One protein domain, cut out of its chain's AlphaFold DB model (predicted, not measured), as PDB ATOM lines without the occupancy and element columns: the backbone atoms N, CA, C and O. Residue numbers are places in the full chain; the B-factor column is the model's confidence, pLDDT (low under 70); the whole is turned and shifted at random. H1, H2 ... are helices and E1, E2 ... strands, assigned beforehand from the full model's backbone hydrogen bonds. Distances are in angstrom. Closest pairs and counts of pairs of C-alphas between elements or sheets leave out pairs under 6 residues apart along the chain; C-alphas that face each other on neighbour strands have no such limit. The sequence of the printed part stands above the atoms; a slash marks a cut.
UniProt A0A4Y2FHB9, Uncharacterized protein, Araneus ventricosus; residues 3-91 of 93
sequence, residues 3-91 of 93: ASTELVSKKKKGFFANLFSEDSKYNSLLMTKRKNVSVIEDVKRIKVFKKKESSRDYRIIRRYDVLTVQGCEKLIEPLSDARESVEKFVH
ATOM      1  N   ALA A   3     -15.698  91.187  -9.816       41.50
ATOM      2  CA  ALA A   3     -16.568  90.355 -10.658       41.50
ATOM      3  C   ALA A   3     -18.061  90.417 -10.265       41.50
ATOM      4  O   ALA A   3     -18.946  90.368 -11.119       41.50
ATOM      5  N   SER A   4     -18.359  90.568  -8.971       46.53
ATOM      6  CA  SER A   4     -19.733  90.611  -8.450       46.53
ATOM      7  C   SER A   4     -20.462  91.899  -8.850       46.53
ATOM      8  O   SER A   4     -21.651  91.877  -9.155       46.53
ATOM      9  N   THR A   5     -19.740  93.020  -8.914       48.69
ATOM     10  CA  THR A   5     -20.265  94.330  -9.328       48.69
ATOM     11  C   THR A   5     -20.578  94.398 -10.824       48.69
ATOM     12  O   THR A   5     -21.600  94.970 -11.210       48.69
ATOM     13  N   GLU A   6     -19.765  93.770 -11.677       49.41
ATOM     14  CA  GLU A   6     -20.012  93.731 -13.125       49.41
ATOM     15  C   GLU A   6     -21.200  92.842 -13.503       49.41
ATOM     16  O   GLU A   6     -21.981  93.204 -14.388       49.41
ATOM     17  N   LEU A   7     -21.396  91.715 -12.810       50.25
ATOM     18  CA  LEU A   7     -22.555  90.848 -13.038       50.25
ATOM     19  C   LEU A   7     -23.869  91.553 -12.674       50.25
ATOM     20  O   LEU A   7     -24.836  91.496 -13.434       50.25
ATOM     21  N   VAL A   8     -23.892  92.266 -11.542       50.97
ATOM     22  CA  VAL A   8     -25.045  93.075 -11.115       50.97
ATOM     23  C   VAL A   8     -25.313  94.210 -12.112       50.97
ATOM     24  O   VAL A   8     -26.466  94.478 -12.444       50.97
ATOM     25  N   SER A   9     -24.261  94.828 -12.658       55.53
ATOM     26  CA  SER A   9     -24.350  95.859 -13.703       55.53
ATOM     27  C   SER A   9     -24.935  95.325 -15.021       55.53
ATOM     28  O   SER A   9     -25.868  95.917 -15.572       55.53
ATOM     29  N   LYS A  10     -24.470  94.162 -15.501       56.31
ATOM     30  CA  LYS A  10     -25.015  93.496 -16.701       56.31
ATOM     31  C   LYS A  10     -26.477  93.076 -16.523       56.31
ATOM     32  O   LYS A  10     -27.279  93.299 -17.428       56.31
ATOM     33  N   LYS A  11     -26.839  92.528 -15.355       55.38
ATOM     34  CA  LYS A  11     -28.223  92.133 -15.036       55.38
ATOM     35  C   LYS A  11     -29.169  93.338 -14.966       55.38
ATOM     36  O   LYS A  11     -30.255  93.285 -15.535       55.38
ATOM     37  N   LYS A  12     -28.726  94.461 -14.384       55.97
ATOM     38  CA  LYS A  12     -29.475  95.731 -14.412       55.97
ATOM     39  C   LYS A  12     -29.636  96.275 -15.835       55.97
ATOM     40  O   LYS A  12     -30.711  96.747 -16.184       55.97
ATOM     41  N   LYS A  13     -28.616  96.173 -16.692       59.94
ATOM     42  CA  LYS A  13     -28.727  96.581 -18.105       59.94
ATOM     43  C   LYS A  13     -29.773  95.769 -18.877       59.94
ATOM     44  O   LYS A  13     -30.574  96.370 -19.586       59.94
ATOM     45  N   GLY A  14     -29.798  94.443 -18.712       60.56
ATOM     46  CA  GLY A  14     -30.819  93.580 -19.327       60.56
ATOM     47  C   GLY A  14     -32.231  93.872 -18.811       60.56
ATOM     48  O   GLY A  14     -33.178  93.935 -19.592       60.56
ATOM     49  N   PHE A  15     -32.350  94.150 -17.510       60.72
ATOM     50  CA  PHE A  15     -33.589  94.585 -16.872       60.72
ATOM     51  C   PHE A  15     -34.173  95.850 -17.525       60.72
ATOM     52  O   PHE A  15     -35.321  95.854 -17.972       60.72
ATOM     53  N   PHE A  16     -33.367  96.911 -17.633       62.75
ATOM     54  CA  PHE A  16     -33.797  98.165 -18.249       62.75
ATOM     55  C   PHE A  16     -34.059  98.006 -19.752       62.75
ATOM     56  O   PHE A  16     -35.064  98.511 -20.240       62.75
ATOM     57  N   ALA A  17     -33.223  97.261 -20.482       62.69
ATOM     58  CA  ALA A  17     -33.432  97.006 -21.909       62.69
ATOM     59  C   ALA A  17     -34.799  96.350 -22.193       62.69
ATOM     60  O   ALA A  17     -35.509  96.790 -23.094       62.69
ATOM     61  N   ASN A  18     -35.214  95.378 -21.373       61.41
ATOM     62  CA  ASN A  18     -36.532  94.746 -21.487       61.41
ATOM     63  C   ASN A  18     -37.673  95.700 -21.107       61.41
ATOM     64  O   ASN A  18     -38.709  95.718 -21.770       61.41
ATOM     65  N   LEU A  19     -37.475  96.529 -20.078       62.50
ATOM     66  CA  LEU A  19     -38.464  97.507 -19.620       62.50
ATOM     67  C   LEU A  19     -38.768  98.593 -20.666       62.50
ATOM     68  O   LEU A  19     -39.897  99.087 -20.745       62.50
ATOM     69  N   PHE A  20     -37.764  98.952 -21.470       58.53
ATOM     70  CA  PHE A  20     -37.877  99.924 -22.559       58.53
ATOM     71  C   PHE A  20     -38.227  99.300 -23.916       58.53
ATOM     72  O   PHE A  20     -38.524 100.045 -24.844       58.53
ATOM     73  N   SER A  21     -38.228  97.969 -24.046       57.38
ATOM     74  CA  SER A  21     -38.570  97.317 -25.313       57.38
ATOM     75  C   SER A  21     -40.064  97.477 -25.636       57.38
ATOM     76  O   SER A  21     -40.948  97.130 -24.843       57.38
ATOM     77  N   GLU A  22     -40.357  98.041 -26.809       47.31
ATOM     78  CA  GLU A  22     -41.726  98.214 -27.312       47.31
ATOM     79  C   GLU A  22     -42.395  96.859 -27.618       47.31
ATOM     80  O   GLU A  22     -43.600  96.711 -27.416       47.31
ATOM     81  N   ASP A  23     -41.595  95.833 -27.935       46.56
ATOM     82  CA  ASP A  23     -42.014  94.461 -28.267       46.56
ATOM     83  C   ASP A  23     -42.506  93.611 -27.079       46.56
ATOM     84  O   ASP A  23     -42.797  92.421 -27.227       46.56
ATOM     85  N   SER A  24     -42.622  94.177 -25.872       51.47
ATOM     86  CA  SER A  24     -42.880  93.401 -24.652       51.47
ATOM     87  C   SER A  24     -44.354  92.956 -24.475       51.47
ATOM     88  O   SER A  24     -44.998  93.206 -23.453       51.47
ATOM     89  N   LYS A  25     -44.899  92.211 -25.450       51.25
ATOM     90  CA  LYS A  25     -46.002  91.255 -25.192       51.25
ATOM     91  C   LYS A  25     -45.640  90.295 -24.050       51.25
ATOM     92  O   LYS A  25     -46.515  89.806 -23.343       51.25
ATOM     93  N   TYR A  26     -44.347  90.044 -23.862       54.91
ATOM     94  CA  TYR A  26     -43.804  89.340 -22.713       54.91
ATOM     95  C   TYR A  26     -43.873  90.242 -21.468       54.91
ATOM     96  O   TYR A  26     -43.351  91.357 -21.473       54.91
ATOM     97  N   ASN A  27     -44.516  89.745 -20.408       61.78
ATOM     98  CA  ASN A  27     -44.617  90.366 -19.078       61.78
ATOM     99  C   ASN A  27     -45.503  91.622 -18.993       61.78
ATOM    100  O   ASN A  27     -45.233  92.525 -18.200       61.78
ATOM    101  N   SER A  28     -46.567  91.700 -19.800       72.19
ATOM    102  CA  SER A  28     -47.574  92.759 -19.680       72.19
ATOM    103  C   SER A  28     -48.892  92.250 -19.098       72.19
ATOM    104  O   SER A  28     -49.471  91.302 -19.629       72.19
ATOM    105  N   LEU A  29     -49.410  92.922 -18.070       83.31
ATOM    106  CA  LEU A  29     -50.737  92.663 -17.510       83.31
ATOM    107  C   LEU A  29     -51.738  93.721 -17.971       83.31
ATOM    108  O   LEU A  29     -51.495  94.923 -17.838       83.31
ATOM    109  N   LEU A  30     -52.883  93.271 -18.484       82.75
ATOM    110  CA  LEU A  30     -53.925  94.160 -18.984       82.75
ATOM    111  C   LEU A  30     -54.821  94.676 -17.853       82.75
ATOM    112  O   LEU A  30     -55.225  93.935 -16.952       82.75
ATOM    113  N   MET A  31     -55.194  95.948 -17.931       86.62
ATOM    114  CA  MET A  31     -56.265  96.521 -17.123       86.62
ATOM    115  C   MET A  31     -56.981  97.648 -17.864       86.62
ATOM    116  O   MET A  31     -56.520  98.123 -18.895       86.62
ATOM    117  N   THR A  32     -58.115  98.101 -17.330       89.44
ATOM    118  CA  THR A  32     -58.838  99.235 -17.913       89.44
ATOM    119  C   THR A  32     -58.038 100.529 -17.769       89.44
ATOM    120  O   THR A  32     -57.385 100.751 -16.743       89.44
ATOM    121  N   LYS A  33     -58.145 101.428 -18.759       89.62
ATOM    122  CA  LYS A  33     -57.492 102.750 -18.748       89.62
ATOM    123  C   LYS A  33     -57.785 103.528 -17.464       89.62
ATOM    124  O   LYS A  33     -56.867 103.984 -16.789       89.62
ATOM    125  N   ARG A  34     -59.058 103.566 -17.049       91.69
ATOM    126  CA  ARG A  34     -59.488 104.216 -15.798       91.69
ATOM    127  C   ARG A  34     -58.787 103.645 -14.564       91.69
ATOM    128  O   ARG A  34     -58.399 104.398 -13.676       91.69
ATOM    129  N   LYS A  35     -58.630 102.318 -14.493       91.75
ATOM    130  CA  LYS A  35     -57.944 101.668 -13.372       91.75
ATOM    131  C   LYS A  35     -56.449 101.969 -13.393       91.75
ATOM    132  O   LYS A  35     -55.895 102.229 -12.335       91.75
ATOM    133  N   ASN A  36     -55.823 101.963 -14.567       92.06
ATOM    134  CA  ASN A  36     -54.402 102.262 -14.708       92.06
ATOM    135  C   ASN A  36     -54.076 103.670 -14.188       92.06
ATOM    136  O   ASN A  36     -53.282 103.800 -13.260       92.06
ATOM    137  N   VAL A  37     -54.793 104.686 -14.682       91.75
ATOM    138  CA  VAL A  37     -54.638 106.085 -14.244       91.75
ATOM    139  C   VAL A  37     -54.886 106.228 -12.740       91.75
ATOM    140  O   VAL A  37     -54.040 106.753 -12.024       91.75
ATOM    141  N   SER A  38     -55.993 105.673 -12.235       94.44
ATOM    142  CA  SER A  38     -56.322 105.745 -10.804       94.44
ATOM    143  C   SER A  38     -55.249 105.106  -9.912       94.44
ATOM    144  O   SER A  38     -54.971 105.620  -8.830       94.44
ATOM    145  N   VAL A  39     -54.638 103.996 -10.338       95.19
ATOM    146  CA  VAL A  39     -53.576 103.345  -9.560       95.19
ATOM    147  C   VAL A  39     -52.278 104.153  -9.611       95.19
ATOM    148  O   VAL A  39     -51.612 104.251  -8.584       95.19
ATOM    149  N   ILE A  40     -51.928 104.761 -10.750       94.31
ATOM    150  CA  ILE A  40     -50.762 105.656 -10.852       94.31
ATOM    151  C   ILE A  40     -50.896 106.818  -9.858       94.31
ATOM    152  O   ILE A  40     -49.971 107.085  -9.088       94.31
ATOM    153  N   GLU A  41     -52.061 107.466  -9.825       95.00
ATOM    154  CA  GLU A  41     -52.353 108.553  -8.887       95.00
ATOM    155  C   GLU A  41     -52.264 108.097  -7.424       95.00
ATOM    156  O   GLU A  41     -51.601 108.753  -6.617       95.00
ATOM    157  N   ASP A  42     -52.867 106.948  -7.088       95.31
ATOM    158  CA  ASP A  42     -52.804 106.367  -5.743       95.31
ATOM    159  C   ASP A  42     -51.341 106.083  -5.337       95.31
ATOM    160  O   ASP A  42     -50.915 106.484  -4.251       95.31
ATOM    161  N   VAL A  43     -50.535 105.449  -6.203       94.88
ATOM    162  CA  VAL A  43     -49.115 105.154  -5.921       94.88
ATOM    163  C   VAL A  43     -48.333 106.440  -5.665       94.88
ATOM    164  O   VAL A  43     -47.606 106.526  -4.671       94.88
ATOM    165  N   LYS A  44     -48.495 107.457  -6.521       94.38
ATOM    166  CA  LYS A  44     -47.815 108.750  -6.365       94.38
ATOM    167  C   LYS A  44     -48.213 109.431  -5.063       94.38
ATOM    168  O   LYS A  44     -47.330 109.822  -4.301       94.38
ATOM    169  N   ARG A  45     -49.515 109.502  -4.764       94.88
ATOM    170  CA  ARG A  45     -50.028 110.052  -3.500       94.88
ATOM    171  C   ARG A  45     -49.361 109.360  -2.311       94.88
ATOM    172  O   ARG A  45     -48.735 110.020  -1.486       94.88
ATOM    173  N   ILE A  46     -49.430 108.031  -2.242       94.69
ATOM    174  CA  ILE A  46     -48.906 107.267  -1.099       94.69
ATOM    175  C   ILE A  46     -47.392 107.470  -0.941       94.69
ATOM    176  O   ILE A  46     -46.909 107.633   0.182       94.69
ATOM    177  N   LYS A  47     -46.631 107.489  -2.044       90.19
ATOM    178  CA  LYS A  47     -45.175 107.699  -2.007       90.19
ATOM    179  C   LYS A  47     -44.786 109.115  -1.579       90.19
ATOM    180  O   LYS A  47     -43.823 109.257  -0.827       90.19
ATOM    181  N   VAL A  48     -45.530 110.136  -2.009       91.81
ATOM    182  CA  VAL A  48     -45.301 111.540  -1.622       91.81
ATOM    183  C   VAL A  48     -45.588 111.748  -0.139       91.81
ATOM    184  O   VAL A  48     -44.736 112.251   0.589       91.81
ATOM    185  N   PHE A  49     -46.753 111.306   0.337       90.19
ATOM    186  CA  PHE A  49     -47.155 111.512   1.732       90.19
ATOM    187  C   PHE A  49     -46.514 110.511   2.704       90.19
ATOM    188  O   PHE A  49     -46.614 110.688   3.916       90.19
ATOM    189  N   LYS A  50     -45.878 109.444   2.194       84.06
ATOM    190  CA  LYS A  50     -45.278 108.327   2.955       84.06
ATOM    191  C   LYS A  50     -46.214 107.703   3.999       84.06
ATOM    192  O   LYS A  50     -45.770 106.977   4.891       84.06
ATOM    193  N   LYS A  51     -47.517 107.935   3.862       85.44
ATOM    194  CA  LYS A  51     -48.558 107.524   4.795       85.44
ATOM    195  C   LYS A  51     -49.516 106.582   4.081       85.44
ATOM    196  O   LYS A  51     -49.932 106.835   2.954       85.44
ATOM    197  N   LYS A  52     -49.819 105.469   4.741       89.50
ATOM    198  CA  LYS A  52     -50.716 104.423   4.247       89.50
ATOM    199  C   LYS A  52     -51.969 104.498   5.106       89.50
ATOM    200  O   LYS A  52     -51.917 104.136   6.279       89.50
ATOM    201  N   GLU A  53     -53.044 105.043   4.559       87.69
ATOM    202  CA  GLU A  53     -54.234 105.405   5.338       87.69
ATOM    203  C   GLU A  53     -55.283 104.294   5.336       87.69
ATOM    204  O   GLU A  53     -56.153 104.247   6.198       87.69
ATOM    205  N   SER A  54     -55.169 103.357   4.397       91.62
ATOM    206  CA  SER A  54     -56.114 102.262   4.236       91.62
ATOM    207  C   SER A  54     -55.427 100.942   3.896       91.62
ATOM    208  O   SER A  54     -54.360 100.900   3.281       91.62
ATOM    209  N   SER A  55     -56.101  99.823   4.175       93.19
ATOM    210  CA  SER A  55     -55.685  98.494   3.697       93.19
ATOM    211  C   SER A  55     -55.594  98.410   2.167       93.19
ATOM    212  O   SER A  55     -54.992  97.480   1.627       93.19
ATOM    213  N   ARG A  56     -56.227  99.340   1.440       92.75
ATOM    214  CA  ARG A  56     -56.067  99.479  -0.010       92.75
ATOM    215  C   ARG A  56     -54.697 100.063  -0.347       92.75
ATOM    216  O   ARG A  56     -54.026  99.484  -1.193       92.75
ATOM    217  N   ASP A  57     -54.252 101.111   0.341       94.00
ATOM    218  CA  ASP A  57     -52.941 101.728   0.099       94.00
ATOM    219  C   ASP A  57     -51.805 100.723   0.297       94.00
ATOM    220  O   ASP A  57     -50.929 100.605  -0.558       94.00
ATOM    221  N   TYR A  58     -51.870  99.921   1.369       93.38
ATOM    222  CA  TYR A  58     -50.918  98.829   1.609       93.38
ATOM    223  C   TYR A  58     -50.876  97.825   0.452       93.38
ATOM    224  O   TYR A  58     -49.800  97.397   0.037       93.38
ATOM    225  N   ARG A  59     -52.040  97.449  -0.090       93.56
ATOM    226  CA  ARG A  59     -52.126  96.536  -1.239       93.56
ATOM    227  C   ARG A  59     -51.585  97.174  -2.515       93.56
ATOM    228  O   ARG A  59     -50.935  96.476  -3.289       93.56
ATOM    229  N   ILE A  60     -51.841  98.466  -2.720       94.50
ATOM    230  CA  ILE A  60     -51.408  99.195  -3.912       94.50
ATOM    231  C   ILE A  60     -49.887  99.237  -3.981       94.50
ATOM    232  O   ILE A  60     -49.329  98.693  -4.921       94.50
ATOM    233  N   ILE A  61     -49.205  99.766  -2.969       93.44
ATOM    234  CA  ILE A  61     -47.736  99.898  -3.011       93.44
ATOM    235  C   ILE A  61     -46.995  98.558  -2.951       93.44
ATOM    236  O   ILE A  61     -45.824  98.485  -3.302       93.44
ATOM    237  N   ARG A  62     -47.651  97.493  -2.468       91.56
ATOM    238  CA  ARG A  62     -47.081  96.141  -2.480       91.56
ATOM    239  C   ARG A  62     -47.120  95.527  -3.878       91.56
ATOM    240  O   ARG A  62     -46.291  94.678  -4.185       91.56
ATOM    241  N   ARG A  63     -48.112  95.901  -4.688       92.00
ATOM    242  CA  ARG A  63     -48.351  95.312  -6.011       92.00
ATOM    243  C   ARG A  63     -47.879  96.197  -7.155       92.00
ATOM    244  O   ARG A  63     -47.574  95.671  -8.217       92.00
ATOM    245  N   TYR A  64     -47.843  97.503  -6.945       93.38
ATOM    246  CA  TYR A  64     -47.605  98.471  -7.995       93.38
ATOM    247  C   TYR A  64     -46.522  99.467  -7.609       93.38
ATOM    248  O   TYR A  64     -46.443  99.931  -6.469       93.38
ATOM    249  N   ASP A  65     -45.752  99.842  -8.616       92.62
ATOM    250  CA  ASP A  65     -44.857 100.980  -8.624       92.62
ATOM    251  C   ASP A  65     -45.046 101.764  -9.937       92.62
ATOM    252  O   ASP A  65     -45.638 101.266 -10.895       92.62
ATOM    253  N   VAL A  66     -44.586 103.009  -9.973       91.94
ATOM    254  CA  VAL A  66     -44.638 103.897 -11.130       91.94
ATOM    255  C   VAL A  66     -43.216 104.237 -11.543       91.94
ATOM    256  O   VAL A  66     -42.410 104.691 -10.728       91.94
ATOM    257  N   LEU A  67     -42.929 104.057 -12.828       88.50
ATOM    258  CA  LEU A  67     -41.695 104.501 -13.455       88.50
ATOM    259  C   LEU A  67     -42.005 105.499 -14.566       88.50
ATOM    260  O   LEU A  67     -42.892 105.274 -15.386       88.50
ATOM    261  N   THR A  68     -41.232 106.577 -14.634       86.94
ATOM    262  CA  THR A  68     -41.319 107.541 -15.733       86.94
ATOM    263  C   THR A  68     -40.315 107.172 -16.821       86.94
ATOM    264  O   THR A  68     -39.113 107.092 -16.575       86.94
ATOM    265  N   VAL A  69     -40.811 106.956 -18.036       80.62
ATOM    266  CA  VAL A  69     -40.038 106.566 -19.218       80.62
ATOM    267  C   VAL A  69     -40.307 107.583 -20.316       80.62
ATOM    268  O   VAL A  69     -41.440 107.675 -20.776       80.62
ATOM    269  N   GLN A  70     -39.290 108.345 -20.729       81.38
ATOM    270  CA  GLN A  70     -39.425 109.375 -21.777       81.38
ATOM    271  C   GLN A  70     -40.579 110.370 -21.514       81.38
ATOM    272  O   GLN A  70     -41.270 110.797 -22.430       81.38
ATOM    273  N   GLY A  71     -40.820 110.714 -20.245       82.88
ATOM    274  CA  GLY A  71     -41.923 111.596 -19.839       82.88
ATOM    275  C   GLY A  71     -43.282 110.905 -19.668       82.88
ATOM    276  O   GLY A  71     -44.198 111.516 -19.130       82.88
ATOM    277  N   CYS A  72     -43.406 109.627 -20.033       83.31
ATOM    278  CA  CYS A  72     -44.624 108.842 -19.850       83.31
ATOM    279  C   CYS A  72     -44.566 108.018 -18.560       83.31
ATOM    280  O   CYS A  72     -43.621 107.258 -18.331       83.31
ATOM    281  N   GLU A  73     -45.593 108.134 -17.721       89.50
ATOM    282  CA  GLU A  73     -45.727 107.320 -16.513       89.50
ATOM    283  C   GLU A  73     -46.207 105.915 -16.877       89.50
ATOM    284  O   GLU A  73     -47.209 105.733 -17.565       89.50
ATOM    285  N   LYS A  74     -45.468 104.907 -16.414       87.25
ATOM    286  CA  LYS A  74     -45.773 103.497 -16.624       87.25
ATOM    287  C   LYS A  74     -45.931 102.812 -15.281       87.25
ATOM    288  O   LYS A  74     -45.082 102.943 -14.399       87.25
ATOM    289  N   LEU A  75     -47.015 102.060 -15.148       90.94
ATOM    290  CA  LEU A  75     -47.269 101.237 -13.979       90.94
ATOM    291  C   LEU A  75     -46.532  99.903 -14.129       90.94
ATOM    292  O   LEU A  75     -46.619  99.252 -15.170       90.94
ATOM    293  N   ILE A  76     -45.810  99.499 -13.096       89.94
ATOM    294  CA  ILE A  76     -44.980  98.293 -13.068       89.94
ATOM    295  C   ILE A  76     -45.170  97.558 -11.743       89.94
ATOM    296  O   ILE A  76     -45.746  98.101 -10.799       89.94
ATOM    297  N   GLU A  77     -44.684  96.330 -11.638       88.94
ATOM    298  CA  GLU A  77     -44.463  95.735 -10.320       88.94
ATOM    299  C   GLU A  77     -43.291  96.419  -9.590       88.94
ATOM    300  O   GLU A  77     -42.342  96.875 -10.237       88.94
ATOM    301  N   PRO A  78     -43.310  96.471  -8.242       87.81
ATOM    302  CA  PRO A  78     -42.184  96.968  -7.469       87.81
ATOM    303  C   PRO A  78     -40.896  96.214  -7.795       87.81
ATOM    304  O   PRO A  78     -40.859  94.980  -7.797       87.81
ATOM    305  N   LEU A  79     -39.828  96.977  -8.026       81.06
ATOM    306  CA  LEU A  79     -38.499  96.422  -8.251       81.06
ATOM    307  C   LEU A  79     -38.038  95.690  -6.987       81.06
ATOM    308  O   LEU A  79     -38.085  96.249  -5.890       81.06
ATOM    309  N   SER A  80     -37.567  94.455  -7.135       75.94
ATOM    310  CA  SER A  80     -36.906  93.731  -6.053       75.94
ATOM    311  C   SER A  80     -35.665  93.026  -6.575       75.94
ATOM    312  O   SER A  80     -35.663  92.505  -7.689       75.94
ATOM    313  N   ASP A  81     -34.621  92.970  -5.750       70.75
ATOM    314  CA  ASP A  81     -33.363  92.305  -6.112       70.75
ATOM    315  C   ASP A  81     -33.526  90.783  -6.295       70.75
ATOM    316  O   ASP A  81     -32.655  90.124  -6.859       70.75
ATOM    317  N   ALA A  82     -34.652  90.222  -5.840       75.19
ATOM    318  CA  ALA A  82     -34.987  88.808  -5.975       75.19
ATOM    319  C   ALA A  82     -35.657  88.457  -7.315       75.19
ATOM    320  O   ALA A  82     -35.767  87.277  -7.640       75.19
ATOM    321  N   ARG A  83     -36.147  89.446  -8.078       65.06
ATOM    322  CA  ARG A  83     -36.865  89.211  -9.337       65.06
ATOM    323  C   ARG A  83     -35.963  89.484 -10.534       65.06
ATOM    324  O   ARG A  83     -35.390  90.560 -10.665       65.06
ATOM    325  N   GLU A  84     -35.879  88.512 -11.439       66.25
ATOM    326  CA  GLU A  84     -35.090  88.628 -12.674       66.25
ATOM    327  C   GLU A  84     -35.812  89.422 -13.779       66.25
ATOM    328  O   GLU A  84     -35.185  89.864 -14.742       66.25
ATOM    329  N   SER A  85     -37.118  89.653 -13.626       68.19
ATOM    330  CA  SER A  85     -37.955  90.435 -14.539       68.19
ATOM    331  C   SER A  85     -39.018  91.225 -13.778       68.19
ATOM    332  O   SER A  85     -39.416  90.842 -12.678       68.19
ATOM    333  N   VAL A  86     -39.511  92.307 -14.382       74.06
ATOM    334  CA  VAL A  86     -40.633  93.098 -13.853       74.06
ATOM    335  C   VAL A  86     -41.740  93.138 -14.880       74.06
ATOM    336  O   VAL A  86     -41.492  93.393 -16.059       74.06
ATOM    337  N   GLU A  87     -42.959  92.887 -14.416       80.88
ATOM    338  CA  GLU A  87     -44.143  93.024 -15.247       80.88
ATOM    339  C   GLU A  87     -44.569  94.491 -15.348       80.88
ATOM    340  O   GLU A  87     -44.535  95.248 -14.370       80.88
ATOM    341  N   LYS A  88     -44.996  94.891 -16.548       84.88
ATOM    342  CA  LYS A  88     -45.601  96.200 -16.810       84.88
ATOM    343  C   LYS A  88     -47.115  96.065 -16.896       84.88
ATOM    344  O   LYS A  88     -47.638  95.119 -17.479       84.88
ATOM    345  N   PHE A  89     -47.845  97.033 -16.367       85.25
ATOM    346  CA  PHE A  89     -49.292  97.080 -16.505       85.25
ATOM    347  C   PHE A  89     -49.672  98.036 -17.628       85.25
ATOM    348  O   PHE A  89     -49.358  99.225 -17.583       85.25
ATOM    349  N   VAL A  90     -50.378  97.509 -18.623       84.38
ATOM    350  CA  VAL A  90     -50.817  98.255 -19.805       84.38
ATOM    351  C   VAL A  90     -52.335  98.338 -19.840       84.38
ATOM    352  O   VAL A  90     -53.041  97.481 -19.303       84.38
ATOM    353  N   HIS A  91     -52.844  99.382 -20.479       81.62
ATOM    354  CA  HIS A  91     -54.253  99.488 -20.813       81.62
ATOM    355  C   HIS A  91     -54.405  99.596 -22.328       81.62
ATOM    356  O   HIS A  91     -53.599 100.247 -22.987       81.62
TER     357      HIS A  91
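AT A GLANCE: This is residues 3 to 91 of the 93 residues of an uncharacterized protein of Araneus ventricosus (UniProt A0A4Y2FHB9). A small, strongly twisted sheet of four strands has helix H2 crossing over one face, with the short helix H3 packed about perpendicular to H2, while the long helix H1 reaches away as an arm that only grazes the sheet with its residues 19 to 20. The printed part has 89 residues, with three named helices and four named strands in the order H1 E1 H2 H3 E2 E3 E4. The sheet is mixed, in the order E1 E4 E3 E2, and the class is mixed, helices and strands. The whole is only just compact, close to loose, with a radius of gyration of the C-alphas of 14.3 A, and elongated, spanning 44 by 27 by 22 A.

HOW THE PARTS SIT: In the sheet, E2, residues 65 to 69, and E3, residues 72 to 76, form an antiparallel hairpin, with N 67 and O 74 2.9 A apart, within hydrogen-bond range. E3 and E4, residues 88 to 91, are also an antiparallel hairpin, at 117 degrees between directions, with N 89 and O 75 at 2.8 A. E1, residues 28 to 32, is an edge strand parallel to E4 at 35 degrees, with N 29 and O 88 at 2.9 A. E2, E3 and E4 make a meander, each strand the antiparallel neighbour of the one before. H2, residues 33 to 49, is on the sheet at a height of 9.3 A, over E4, E3 and E2, and runs across the strands, at 87 degrees to E2 on the local plane; helix and sheet make two layers. The closest C-alphas of H2 and E2 are those of Ile 40 and Val 66, 6.4 A apart. H3, residues 55 to 63, is not on the sheet; it touches residues 39 to 46 of H2, about perpendicular at 80 degrees, and the closest C-alphas are those of Val 43 and Ile 61, 6.2 A apart. E1, H2, H3 and E2 form a split strand-helix-strand unit, two strands of one sheet joined through helices, with E4 and E3 between the two strands in the sheet, and its crossover is right-handed. H1, residues 3 to 20, is apart from H2 and H3. In H1, H2 and H3 every O i to N i+4 pair is within hydrogen-bond range.

IN THESE COORDINATES: H1 runs 26.2 A from C-alpha 3 at (-16.568, 90.355, -10.658), H2 24.6 A from C-alpha 33 at (-57.492, 102.750, -18.748), and H3 12.6 A. E1 is 13.1 A long, E2 12.9 A, E3 12.5 A and E4 10.1 A, ending at C-alpha 91 at (-54.253, 99.488, -20.813).

THE WHOLE: The two C-alphas farthest apart, those of Ala 3 and Arg 34, are 45.4 A apart. The printed part has no cut, and the link from E3 to E4, 11 residues, is long. The mean pLDDT of the printed part is 78.1, with residues 3 to 27 and 83 to 85 under 70.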